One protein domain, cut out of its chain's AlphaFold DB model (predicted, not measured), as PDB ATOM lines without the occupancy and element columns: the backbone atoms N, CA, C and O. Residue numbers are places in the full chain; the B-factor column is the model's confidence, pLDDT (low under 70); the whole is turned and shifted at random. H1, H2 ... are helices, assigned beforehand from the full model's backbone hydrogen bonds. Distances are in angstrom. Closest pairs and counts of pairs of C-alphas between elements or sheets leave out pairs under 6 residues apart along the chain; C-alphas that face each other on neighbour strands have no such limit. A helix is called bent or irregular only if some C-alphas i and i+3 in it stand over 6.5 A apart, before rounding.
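Overview. This is residues 15 to 100 of the 110 residues of the protein "Transposase TRm17b" of Mesorhizobium sp. L103C131B0 (UniProt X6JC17). A small body of loops lies between H1 on one side and residues 75 to 86 of H4 on the other; residues 87 to 100, of which 87 to 98 belong to H4, stick out as an arm. The printed part has 86 residues with four named helices, H1 to H4, and no named strand, all helix by class. It is only just compact, close to loose, with a radius of gyration of the C-alphas of 14.1 A and spans of 44 by 29 by 24 A.

Along the chain. Find C-alpha 15 at (123.091, 108.158, 75.821); H1 runs from there to residue 29, 22.5 A, irregular where C-alphas 16 and 19 are 7.0 A apart. H2 is residues 49 to 52, H3 68 to 71. H4, residues 75 to 98, runs 34.4 A to C-alpha 98 at (130.081, 104.970, 103.311).

Arrangement. H3 and H4 only just touch, only at the corner, with 3 pairs of C-alphas within 8 A; the closest, Ile 68 and Lys 75, are 6.9 A apart. H1 and H4 are apart. Every O i to N i+4 pair is within hydrogen-bond range in H4, 9 of 11 in H1; H2 and H3 are too short for one.

Size, cuts and confidence. The C-alphas farthest apart, of Arg 52 and Ser 100, are 44.0 A apart. The printed part has no cut; the links H1 to H2 and H2 to H3 are long. Look for pLDDT under 70 at residues 42 to 56 and 63 to 64.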
ATOM      1  N   SER A  15     123.744 108.499  77.084       77.31
ATOM      2  CA  SER A  15     123.091 108.158  75.821       77.31
ATOM      3  C   SER A  15     124.044 108.197  74.620       77.31
ATOM      4  O   SER A  15     123.844 107.442  73.667       77.31
ATOM      5  N   GLU A  16     125.086 109.027  74.671       83.31
ATOM      6  CA  GLU A  16     126.130 109.141  73.643       83.31
ATOM      7  C   GLU A  16     127.178 108.029  73.771       83.31
ATOM      8  O   GLU A  16     127.852 107.692  72.800       83.31
ATOM      9  N   ARG A  17     127.303 107.417  74.956       85.19
ATOM     10  CA  ARG A  17     128.365 106.447  75.265       85.19
ATOM     11  C   ARG A  17     128.019 105.005  74.926       85.19
ATOM     12  O   ARG A  17     128.916 104.170  74.841       85.19
ATOM     13  N   LEU A  18     126.750 104.693  74.665       83.06
ATOM     14  CA  LEU A  18     126.331 103.318  74.378       83.06
ATOM     15  C   LEU A  18     127.053 102.706  73.166       83.06
ATOM     16  O   LEU A  18     127.553 101.588  73.257       83.06
ATOM     17  N   LEU A  19     127.093 103.414  72.032       83.38
ATOM     18  CA  LEU A  19     127.713 102.893  70.807       83.38
ATOM     19  C   LEU A  19     129.241 102.761  70.936       83.38
ATOM     20  O   LEU A  19     129.729 101.658  70.688       83.38
ATOM     21  N   PRO A  20     129.985 103.783  71.412       87.19
ATOM     22  CA  PRO A  20     131.424 103.651  71.648       87.19
ATOM     23  C   PRO A  20     131.794 102.483  72.573       87.19
ATOM     24  O   PRO A  20     132.761 101.768  72.317       87.19
ATOM     25  N   MET A  21     131.015 102.247  73.636       88.19
ATOM     26  CA  MET A  21     131.278 101.138  74.562       88.19
ATOM     27  C   MET A  21     131.007  99.764  73.933       88.19
ATOM     28  O   MET A  21     131.724  98.805  74.218       88.19
ATOM     29  N   LEU A  22     130.001  99.652  73.059       85.94
ATOM     30  CA  LEU A  22     129.750  98.422  72.303       85.94
ATOM     31  C   LEU A  22     130.866  98.147  71.289       85.94
ATOM     32  O   LEU A  22     131.323  97.012  71.189       85.94
ATOM     33  N   GLU A  23     131.329  99.170  70.572       87.38
ATOM     34  CA  GLU A  23     132.439  99.048  69.618       87.38
ATOM     35  C   GLU A  23     133.747  98.654  70.317       87.38
ATOM     36  O   GLU A  23     134.442  97.747  69.851       87.38
ATOM     37  N   ARG A  24     134.042  99.233  71.492       91.00
ATOM     38  CA  ARG A  24     135.158  98.781  72.344       91.00
ATOM     39  C   ARG A  24     135.020  97.321  72.748       91.00
ATOM     40  O   ARG A  24     135.985  96.574  72.631       91.00
ATOM     41  N   HIS A  25     133.837  96.894  73.192       90.44
ATOM     42  CA  HIS A  25     133.618  95.497  73.564       90.44
ATOM     43  C   HIS A  25     133.909  94.549  72.393       90.44
ATOM     44  O   HIS A  25     134.643  93.581  72.564       90.44
ATOM     45  N   ILE A  26     133.399  94.855  71.197       90.25
ATOM     46  CA  ILE A  26     133.669  94.058  69.989       90.25
ATOM     47  C   ILE A  26     135.166  94.058  69.665       90.25
ATOM     48  O   ILE A  26     135.713  93.025  69.301       90.25
ATOM     49  N   THR A  27     135.847  95.191  69.839       92.00
ATOM     50  CA  THR A  27     137.295  95.296  69.609       92.00
ATOM     51  C   THR A  27     138.090  94.392  70.557       92.00
ATOM     52  O   THR A  27     139.049  93.758  70.130       92.00
ATOM     53  N   PHE A  28     137.688  94.297  71.827       92.44
ATOM     54  CA  PHE A  28     138.383  93.464  72.814       92.44
ATOM     55  C   PHE A  28     138.043  91.975  72.726       92.44
ATOM     56  O   PHE A  28     138.916  91.143  72.959       92.44
ATOM     57  N   TYR A  29     136.789  91.633  72.423       90.81
ATOM     58  CA  TYR A  29     136.287  90.257  72.523       90.81
ATOM     59  C   TYR A  29     135.956  89.617  71.167       90.81
ATOM     60  O   TYR A  29     135.628  88.437  71.115       90.81
ATOM     61  N   GLY A  30     136.034  90.370  70.067       89.56
ATOM     62  CA  GLY A  30     135.767  89.897  68.703       89.56
ATOM     63  C   GLY A  30     134.287  89.682  68.372       89.56
ATOM     64  O   GLY A  30     133.947  89.444  67.215       89.56
ATOM     65  N   GLU A  31     133.391  89.790  69.354       87.75
ATOM     66  CA  GLU A  31     131.956  89.582  69.178       87.75
ATOM     67  C   GLU A  31     131.122  90.641  69.902       87.75
ATOM     68  O   GLU A  31     131.544  91.280  70.864       87.75
ATOM     69  N   THR A  32     129.895  90.838  69.427       85.12
ATOM     70  CA  THR A  32     128.910  91.674  70.118       85.12
ATOM     71  C   THR A  32     128.456  90.983  71.400       85.12
ATOM     72  O   THR A  32     128.239  89.766  71.372       85.12
ATOM     73  N   PRO A  33     128.176  91.724  72.490       86.38
ATOM     74  CA  PRO A  33     127.680  91.097  73.703       86.38
ATOM     75  C   PRO A  33     126.409  90.286  73.420       86.38
ATOM     76  O   PRO A  33     125.598  90.614  72.553       86.38
ATOM     77  N   ARG A  34     126.156  89.213  74.167       85.81
ATOM     78  CA  ARG A  34     124.912  88.458  73.948       85.81
ATOM     79  C   ARG A  34     123.677  89.290  74.302       85.81
ATOM     80  O   ARG A  34     122.634  89.133  73.664       85.81
ATOM     81  N   GLN A  35     123.792  90.113  75.346       85.31
ATOM     82  CA  GLN A  35     122.777  91.033  75.857       85.31
ATOM     83  C   GLN A  35     123.460  92.186  76.595       85.31
ATOM     84  O   GLN A  35     124.490  91.973  77.233       85.31
ATOM     85  N   ALA A  36     122.863  93.373  76.558       85.81
ATOM     86  CA  ALA A  36     123.350  94.544  77.277       85.81
ATOM     87  C   ALA A  36     122.250  95.145  78.163       85.81
ATOM     88  O   ALA A  36     121.058  94.937  77.940       85.81
ATOM     89  N   ALA A  37     122.640  95.893  79.192       88.00
ATOM     90  CA  ALA A  37     121.712  96.600  80.076       88.00
ATOM     91  C   ALA A  37     122.191  98.040  80.313       88.00
ATOM     92  O   ALA A  37     122.585  98.380  81.430       88.00
ATOM     93  N   PRO A  38     122.210  98.878  79.264       83.81
ATOM     94  CA  PRO A  38     122.748 100.228  79.359       83.81
ATOM     95  C   PRO A  38     121.897 101.126  80.261       83.81
ATOM     96  O   PRO A  38     120.677 100.961  80.374       83.81
ATOM     97  N   MET A  39     122.544 102.092  80.918       77.44
ATOM     98  CA  MET A  39     121.870 102.990  81.859       77.44
ATOM     99  C   MET A  39     120.855 103.895  81.158       77.44
ATOM    100  O   MET A  39     119.701 103.953  81.598       77.44
ATOM    101  N   ALA A  40     121.258 104.489  80.031       74.94
ATOM    102  CA  ALA A  40     120.434 105.343  79.188       74.94
ATOM    103  C   ALA A  40     120.289 104.776  77.769       74.94
ATOM    104  O   ALA A  40     121.167 104.080  77.257       74.94
ATOM    105  N   ALA A  41     119.157 105.087  77.140       71.69
ATOM    106  CA  ALA A  41     118.955 104.863  75.716       71.69
ATOM    107  C   ALA A  41     119.441 106.091  74.923       71.69
ATOM    108  O   ALA A  41     119.291 107.214  75.413       71.69
ATOM    109  N   PRO A  42     119.981 105.912  73.707       68.50
ATOM    110  CA  PRO A  42     120.227 107.020  72.793       68.50
ATOM    111  C   PRO A  42     118.911 107.755  72.454       68.50
ATOM    112  O   PRO A  42     117.861 107.110  72.393       68.50
ATOM    113  N   PRO A  43     118.940 109.086  72.230       60.06
ATOM    114  CA  PRO A  43     117.742 109.925  72.065       60.06
ATOM    115  C   PRO A  43     116.832 109.506  70.900       60.06
ATOM    116  O   PRO A  43     115.622 109.709  70.952       60.06
ATOM    117  N   LEU A  44     117.382 108.850  69.879       55.16
ATOM    118  CA  LEU A  44     116.620 108.231  68.798       55.16
ATOM    119  C   LEU A  44     116.314 106.765  69.150       55.16
ATOM    120  O   LEU A  44     116.886 105.829  68.589       55.16
ATOM    121  N   ALA A  45     115.393 106.539  70.087       50.97
ATOM    122  CA  ALA A  45     114.916 105.194  70.435       50.97
ATOM    123  C   ALA A  45     114.152 104.485  69.284       50.97
ATOM    124  O   ALA A  45     113.844 103.301  69.386       50.97
ATOM    125  N   THR A  46     113.904 105.165  68.157       43.56
ATOM    126  CA  THR A  46     113.442 104.578  66.883       43.56
ATOM    127  C   THR A  46     114.567 104.011  66.020       43.56
ATOM    128  O   THR A  46     114.297 103.296  65.052       43.56
ATOM    129  N   THR A  47     115.834 104.251  66.361       44.12
ATOM    130  CA  THR A  47     116.950 103.649  65.634       44.12
ATOM    131  C   THR A  47     117.196 102.197  66.093       44.12
ATOM    132  O   THR A  47     118.171 101.852  66.755       44.12
ATOM    133  N   TRP A  48     116.370 101.308  65.539       44.44
ATOM    134  CA  TRP A  48     116.640  99.891  65.262       44.44
ATOM    135  C   TRP A  48     117.959  99.560  64.493       44.44
ATOM    136  O   TRP A  48     118.293  98.375  64.419       44.44
ATOM    137  N   PRO A  49     118.787 100.483  63.934       43.09
ATOM    138  CA  PRO A  49     120.086 100.150  63.352       43.09
ATOM    139  C   PRO A  49     121.088  99.499  64.298       43.09
ATOM    140  O   PRO A  49     122.049  98.924  63.798       43.09
ATOM    141  N   GLN A  50     120.856  99.497  65.615       46.97
ATOM    142  CA  GLN A  50     121.595  98.614  66.521       46.97
ATOM    143  C   GLN A  50     121.487  97.154  66.040       46.97
ATOM    144  O   GLN A  50     122.506  96.508  65.817       46.97
ATOM    145  N   ARG A  51     120.294  96.669  65.673       48.56
ATOM    146  CA  ARG A  51     120.139  95.342  65.049       48.56
ATOM    147  C   ARG A  51     120.793  95.225  63.667       48.56
ATOM    148  O   ARG A  51     121.258  94.144  63.326       48.56
ATOM    149  N   ARG A  52     120.857  96.304  62.872       43.31
ATOM    150  CA  ARG A  52     121.495  96.284  61.535       43.31
ATOM    151  C   ARG A  52     123.022  96.161  61.592       43.31
ATOM    152  O   ARG A  52     123.605  95.720  60.612       43.31
ATOM    153  N   ARG A  53     123.655  96.492  62.725       48.84
ATOM    154  CA  ARG A  53     125.091  96.259  62.983       48.84
ATOM    155  C   ARG A  53     125.366  95.001  63.821       48.84
ATOM    156  O   ARG A  53     126.447  94.868  64.376       48.84
ATOM    157  N   GLY A  54     124.386  94.104  63.966       53.84
ATOM    158  CA  GLY A  54     124.526  92.916  64.815       53.84
ATOM    159  C   GLY A  54     124.512  93.210  66.320       53.84
ATOM    160  O   GLY A  54     124.851  92.336  67.107       53.84
ATOM    161  N   ALA A  55     124.116  94.413  66.750       62.44
ATOM    162  CA  ALA A  55     124.184  94.788  68.155       62.44
ATOM    163  C   ALA A  55     123.234  93.967  69.035       62.44
ATOM    164  O   ALA A  55     122.145  93.527  68.646       62.44
ATOM    165  N   SER A  56     123.676  93.817  70.273       67.81
ATOM    166  CA  SER A  56     123.073  93.006  71.314       67.81
ATOM    167  C   SER A  56     121.674  93.483  71.701       67.81
ATOM    168  O   SER A  56     121.470  94.685  71.907       67.81
ATOM    169  N   PRO A  57     120.726  92.558  71.937       74.56
ATOM    170  CA  PRO A  57     119.492  92.863  72.652       74.56
ATOM    171  C   PRO A  57     119.791  93.637  73.945       74.56
ATOM    172  O   PRO A  57     120.611  93.191  74.753       74.56
ATOM    173  N   SER A  58     119.155  94.793  74.128       80.44
ATOM    174  CA  SER A  58     119.479  95.752  75.188       80.44
ATOM    175  C   SER A  58     118.281  96.044  76.092       80.44
ATOM    176  O   SER A  58     117.214  96.442  75.629       80.44
ATOM    177  N   ALA A  59     118.465  95.886  77.403       85.31
ATOM    178  CA  ALA A  59     117.458  96.181  78.417       85.31
ATOM    179  C   ALA A  59     117.601  97.610  78.973       85.31
ATOM    180  O   ALA A  59     118.435  97.885  79.839       85.31
ATOM    181  N   PHE A  60     116.729  98.506  78.521       82.62
ATOM    182  CA  PHE A  60     116.570  99.858  79.060       82.62
ATOM    183  C   PHE A  60     115.594  99.895  80.249       82.62
ATOM    184  O   PHE A  60     114.613  99.158  80.300       82.62
ATOM    185  N   HIS A  61     115.849 100.771  81.223       78.31
ATOM    186  CA  HIS A  61     114.958 100.965  82.371       78.31
ATOM    187  C   HIS A  61     113.731 101.807  81.998       78.31
ATOM    188  O   HIS A  61     112.595 101.403  82.251       78.31
ATOM    189  N   LYS A  62     113.949 102.946  81.325       75.00
ATOM    190  CA  LYS A  62     112.880 103.668  80.633       75.00
ATOM    191  C   LYS A  62     112.652 102.990  79.289       75.00
ATOM    192  O   LYS A  62     113.556 102.944  78.463       75.00
ATOM    193  N   LYS A  63     111.441 102.472  79.081       69.06
ATOM    194  CA  LYS A  63     111.100 101.687  77.887       69.06
ATOM    195  C   LYS A  63     111.178 102.485  76.583       69.06
ATOM    196  O   LYS A  63     111.304 101.869  75.541       69.06
ATOM    197  N   ALA A  64     111.114 103.820  76.635       68.19
ATOM    198  CA  ALA A  64     111.243 104.697  75.464       68.19
ATOM    199  C   ALA A  64     110.350 104.276  74.270       68.19
ATOM    200  O   ALA A  64     110.754 104.377  73.120       68.19
ATOM    201  N   GLY A  65     109.146 103.759  74.554       70.50
ATOM    202  CA  GLY A  65     108.204 103.254  73.546       70.50
ATOM    203  C   GLY A  65     108.395 101.790  73.115       70.50
ATOM    204  O   GLY A  65     107.579 101.283  72.356       70.50
ATOM    205  N   LEU A  66     109.416 101.084  73.612       76.56
ATOM    206  CA  LEU A  66     109.708  99.687  73.268       76.56
ATOM    207  C   LEU A  66     108.955  98.691  74.160       76.56
ATOM    208  O   LEU A  66     108.808  98.890  75.375       76.56
ATOM    209  N   ARG A  67     108.527  97.566  73.576       81.88
ATOM    210  CA  ARG A  67     108.030  96.421  74.353       81.88
ATOM    211  C   ARG A  67     109.209  95.585  74.841       81.88
ATOM    212  O   ARG A  67     110.288  95.597  74.255       81.88
ATOM    213  N   ILE A  68     109.008  94.820  75.912       83.25
ATOM    214  CA  ILE A  68     110.083  94.014  76.522       83.25
ATOM    215  C   ILE A  68     110.611  92.969  75.529       83.25
ATOM    216  O   ILE A  68     111.808  92.684  75.501       83.25
ATOM    217  N   GLU A  69     109.717  92.429  74.709       82.62
ATOM    218  CA  GLU A  69     109.995  91.442  73.668       82.62
ATOM    219  C   GLU A  69     110.882  92.007  72.548       82.62
ATOM    220  O   GLU A  69     111.650  91.266  71.937       82.62
ATOM    221  N   ASP A  70     110.827  93.323  72.318       79.25
ATOM    222  CA  ASP A  70     111.670  94.008  71.333       79.25
ATOM    223  C   ASP A  70     113.075  94.291  71.903       79.25
ATOM    224  O   ASP A  70     114.049  94.424  71.162       79.25
ATOM    225  N   MET A  71     113.192  94.349  73.234       80.69
ATOM    226  CA  MET A  71     114.419  94.685  73.958       80.69
ATOM    227  C   MET A  71     115.292  93.458  74.228       80.69
ATOM    228  O   MET A  71     116.515  93.517  74.097       80.69
ATOM    229  N   VAL A  72     114.688  92.339  74.644       84.62
ATOM    230  CA  VAL A  72     115.418  91.149  75.101       84.62
ATOM    231  C   VAL A  72     114.727  89.841  74.724       84.62
ATOM    232  O   VAL A  72     113.531  89.786  74.473       84.62
ATOM    233  N   ARG A  73     115.491  88.742  74.765       84.25
ATOM    234  CA  ARG A  73     115.041  87.409  74.327       84.25
ATOM    235  C   ARG A  73     113.892  86.816  75.151       84.25
ATOM    236  O   ARG A  73     113.197  85.935  74.663       84.25
ATOM    237  N   SER A  74     113.722  87.223  76.412       89.44
ATOM    238  CA  SER A  74     112.619  86.748  77.255       89.44
ATOM    239  C   SER A  74     112.347  87.671  78.442       89.44
ATOM    240  O   SER A  74     113.217  88.414  78.905       89.44
ATOM    241  N   LYS A  75     111.144  87.564  79.019       91.06
ATOM    242  CA  LYS A  75     110.782  88.278  80.256       91.06
ATOM    243  C   LYS A  75     111.672  87.884  81.445       91.06
ATOM    244  O   LYS A  75     111.953  88.717  82.306       91.06
ATOM    245  N   TRP A  76     112.153  86.636  81.492       93.44
ATOM    246  CA  TRP A  76     113.085  86.182  82.532       93.44
ATOM    247  C   TRP A  76     114.432  86.902  82.432       93.44
ATOM    248  O   TRP A  76     114.933  87.411  83.437       93.44
ATOM    249  N   VAL A  77     114.965  87.014  81.211       91.00
ATOM    250  CA  VAL A  77     116.176  87.787  80.919       91.00
ATOM    251  C   VAL A  77     115.991  89.246  81.329       91.00
ATOM    252  O   VAL A  77     116.839  89.795  82.030       91.00
ATOM    253  N   TYR A  78     114.871  89.860  80.938       90.81
ATOM    254  CA  TYR A  78     114.571  91.247  81.296       90.81
ATOM    255  C   TYR A  78     114.645  91.455  82.811       90.81
ATOM    256  O   TYR A  78     115.296  92.380  83.293       90.81
ATOM    257  N   ARG A  79     114.023  90.549  83.578       92.94
ATOM    258  CA  ARG A  79     114.040  90.589  85.044       92.94
ATOM    259  C   ARG A  79     115.456  90.441  85.604       92.94
ATOM    260  O   ARG A  79     115.798  91.160  86.538       92.94
ATOM    261  N   LYS A  80     116.281  89.553  85.040       93.62
ATOM    262  CA  LYS A  80     117.688  89.397  85.446       93.62
ATOM    263  C   LYS A  80     118.499  90.667  85.188       93.62
ATOM    264  O   LYS A  80     119.152  91.140  86.111       93.62
ATOM    265  N   LEU A  81     118.402  91.253  83.994       91.38
ATOM    266  CA  LEU A  81     119.126  92.481  83.638       91.38
ATOM    267  C   LEU A  81     118.653  93.695  84.452       91.38
ATOM    268  O   LEU A  81     119.469  94.501  84.895       91.38
ATOM    269  N   ARG A  82     117.350  93.791  84.731       90.69
ATOM    270  CA  ARG A  82     116.794  94.813  85.628       90.69
ATOM    271  C   ARG A  82     117.345  94.680  87.049       90.69
ATOM    272  O   ARG A  82     117.759  95.675  87.634       90.69
ATOM    273  N   ASN A  83     117.355  93.466  87.599       92.81
ATOM    274  CA  ASN A  83     117.872  93.225  88.947       92.81
ATOM    275  C   ASN A  83     119.390  93.449  89.020       92.81
ATOM    276  O   ASN A  83     119.878  93.961  90.021       92.81
ATOM    277  N   PHE A  84     120.126  93.114  87.957       91.25
ATOM    278  CA  PHE A  84     121.554  93.406  87.851       91.25
ATOM    279  C   PHE A  84     121.826  94.912  87.949       91.25
ATOM    280  O   PHE A  84     122.629  95.330  88.779       91.25
ATOM    281  N   ARG A  85     121.100  95.735  87.182       90.69
ATOM    282  CA  ARG A  85     121.201  97.202  87.269       90.69
ATOM    283  C   ARG A  85     120.890  97.733  88.663       90.69
ATOM    284  O   ARG A  85     121.662  98.528  89.186       90.69
ATOM    285  N   ALA A  86     119.814  97.245  89.278       91.75
ATOM    286  CA  ALA A  86     119.465  97.621  90.645       91.75
ATOM    287  C   ALA A  86     120.587  97.267  91.642       91.75
ATOM    288  O   ALA A  86     120.855  98.031  92.562       91.75
ATOM    289  N   GLY A  87     121.286  96.143  91.437       93.19
ATOM    290  CA  GLY A  87     122.463  95.772  92.227       93.19
ATOM    291  C   GLY A  87     123.633  96.749  92.067       93.19
ATOM    292  O   GLY A  87     124.248  97.128  93.060       93.19
ATOM    293  N   ILE A  88     123.910  97.206  90.840       91.12
ATOM    294  CA  ILE A  88     124.933  98.235  90.579       91.12
ATOM    295  C   ILE A  88     124.549  99.565  91.241       91.12
ATOM    296  O   ILE A  88     125.367 100.161  91.939       91.12
ATOM    297  N   GLU A  89     123.298 100.004  91.094       90.69
ATOM    298  CA  GLU A  89     122.783 101.232  91.718       90.69
ATOM    299  C   GLU A  89     122.842 101.162  93.254       90.69
ATOM    300  O   GLU A  89     123.240 102.131  93.907       90.69
ATOM    301  N   ALA A  90     122.533  99.999  93.838       93.88
ATOM    302  CA  ALA A  90     122.682  99.756  95.270       93.88
ATOM    303  C   ALA A  90     124.150  99.837  95.718       93.88
ATOM    304  O   ALA A  90     124.437 100.451  96.746       93.88
ATOM    305  N   GLY A  91     125.082  99.282  94.935       92.75
ATOM    306  CA  GLY A  91     126.521  99.394  95.183       92.75
ATOM    307  C   GLY A  91     127.006 100.846  95.158       92.75
ATOM    308  O   GLY A  91     127.664 101.287  96.100       92.75
ATOM    309  N   ILE A  92     126.605 101.622  94.143       89.38
ATOM    310  CA  ILE A  92     126.914 103.060  94.048       89.38
ATOM    311  C   ILE A  92     126.334 103.818  95.249       89.38
ATOM    312  O   ILE A  92     127.011 104.659  95.838       89.38
ATOM    313  N   SER A  93     125.089 103.528  95.638       91.62
ATOM    314  CA  SER A  93     124.446 104.158  96.798       91.62
ATOM    315  C   SER A  93     125.173 103.835  98.107       91.62
ATOM    316  O   SER A  93     125.400 104.728  98.925       91.62
ATOM    317  N   CYS A  94     125.578 102.576  98.290       94.12
ATOM    318  CA  CYS A  94     126.370 102.144  99.437       94.12
ATOM    319  C   CYS A  94     127.697 102.908  99.508       94.12
ATOM    320  O   CYS A  94     127.988 103.521 100.534       94.12
ATOM    321  N   LEU A  95     128.434 102.962  98.394       91.00
ATOM    322  CA  LEU A  95     129.704 103.679  98.291       91.00
ATOM    323  C   LEU A  95     129.551 105.171  98.622       91.00
ATOM    324  O   LEU A  95     130.321 105.713  99.411       91.00
ATOM    325  N   LYS A  96     128.521 105.827  98.072       90.81
ATOM    326  CA  LYS A  96     128.245 107.243  98.348       90.81
ATOM    327  C   LYS A  96     128.024 107.518  99.832       90.81
ATOM    328  O   LYS A  96     128.560 108.492 100.350       90.81
ATOM    329  N   ARG A  97     127.269 106.656 100.521       91.31
ATOM    330  CA  ARG A  97     126.999 106.804 101.959       91.31
ATOM    331  C   ARG A  97     128.217 106.492 102.823       91.31
ATOM    332  O   ARG A  97     128.480 107.234 103.759       91.31
ATOM    333  N   ALA A  98     128.941 105.419 102.514       94.06
ATOM    334  CA  ALA A  98     130.081 104.970 103.311       94.06
ATOM    335  C   ALA A  98     131.277 105.931 103.229       94.06
ATOM    336  O   ALA A  98     131.997 106.098 104.207       94.06
ATOM    337  N   CYS A  99     131.474 106.567 102.073       90.56
ATOM    338  CA  CYS A  99     132.616 107.447 101.818       90.56
ATOM    339  C   CYS A  99     132.233 108.935 101.746       90.56
ATOM    340  O   CYS A  99     133.028 109.735 101.261       90.56
ATOM    341  N   SER A 100     131.017 109.305 102.169       88.69
ATOM    342  CA  SER A 100     130.498 110.684 102.109       88.69
ATOM    343  C   SER A 100     130.659 111.351 100.730       88.69
ATOM    344  O   SER A 100     130.876 112.558 100.630       88.69
TER     345      SER A 100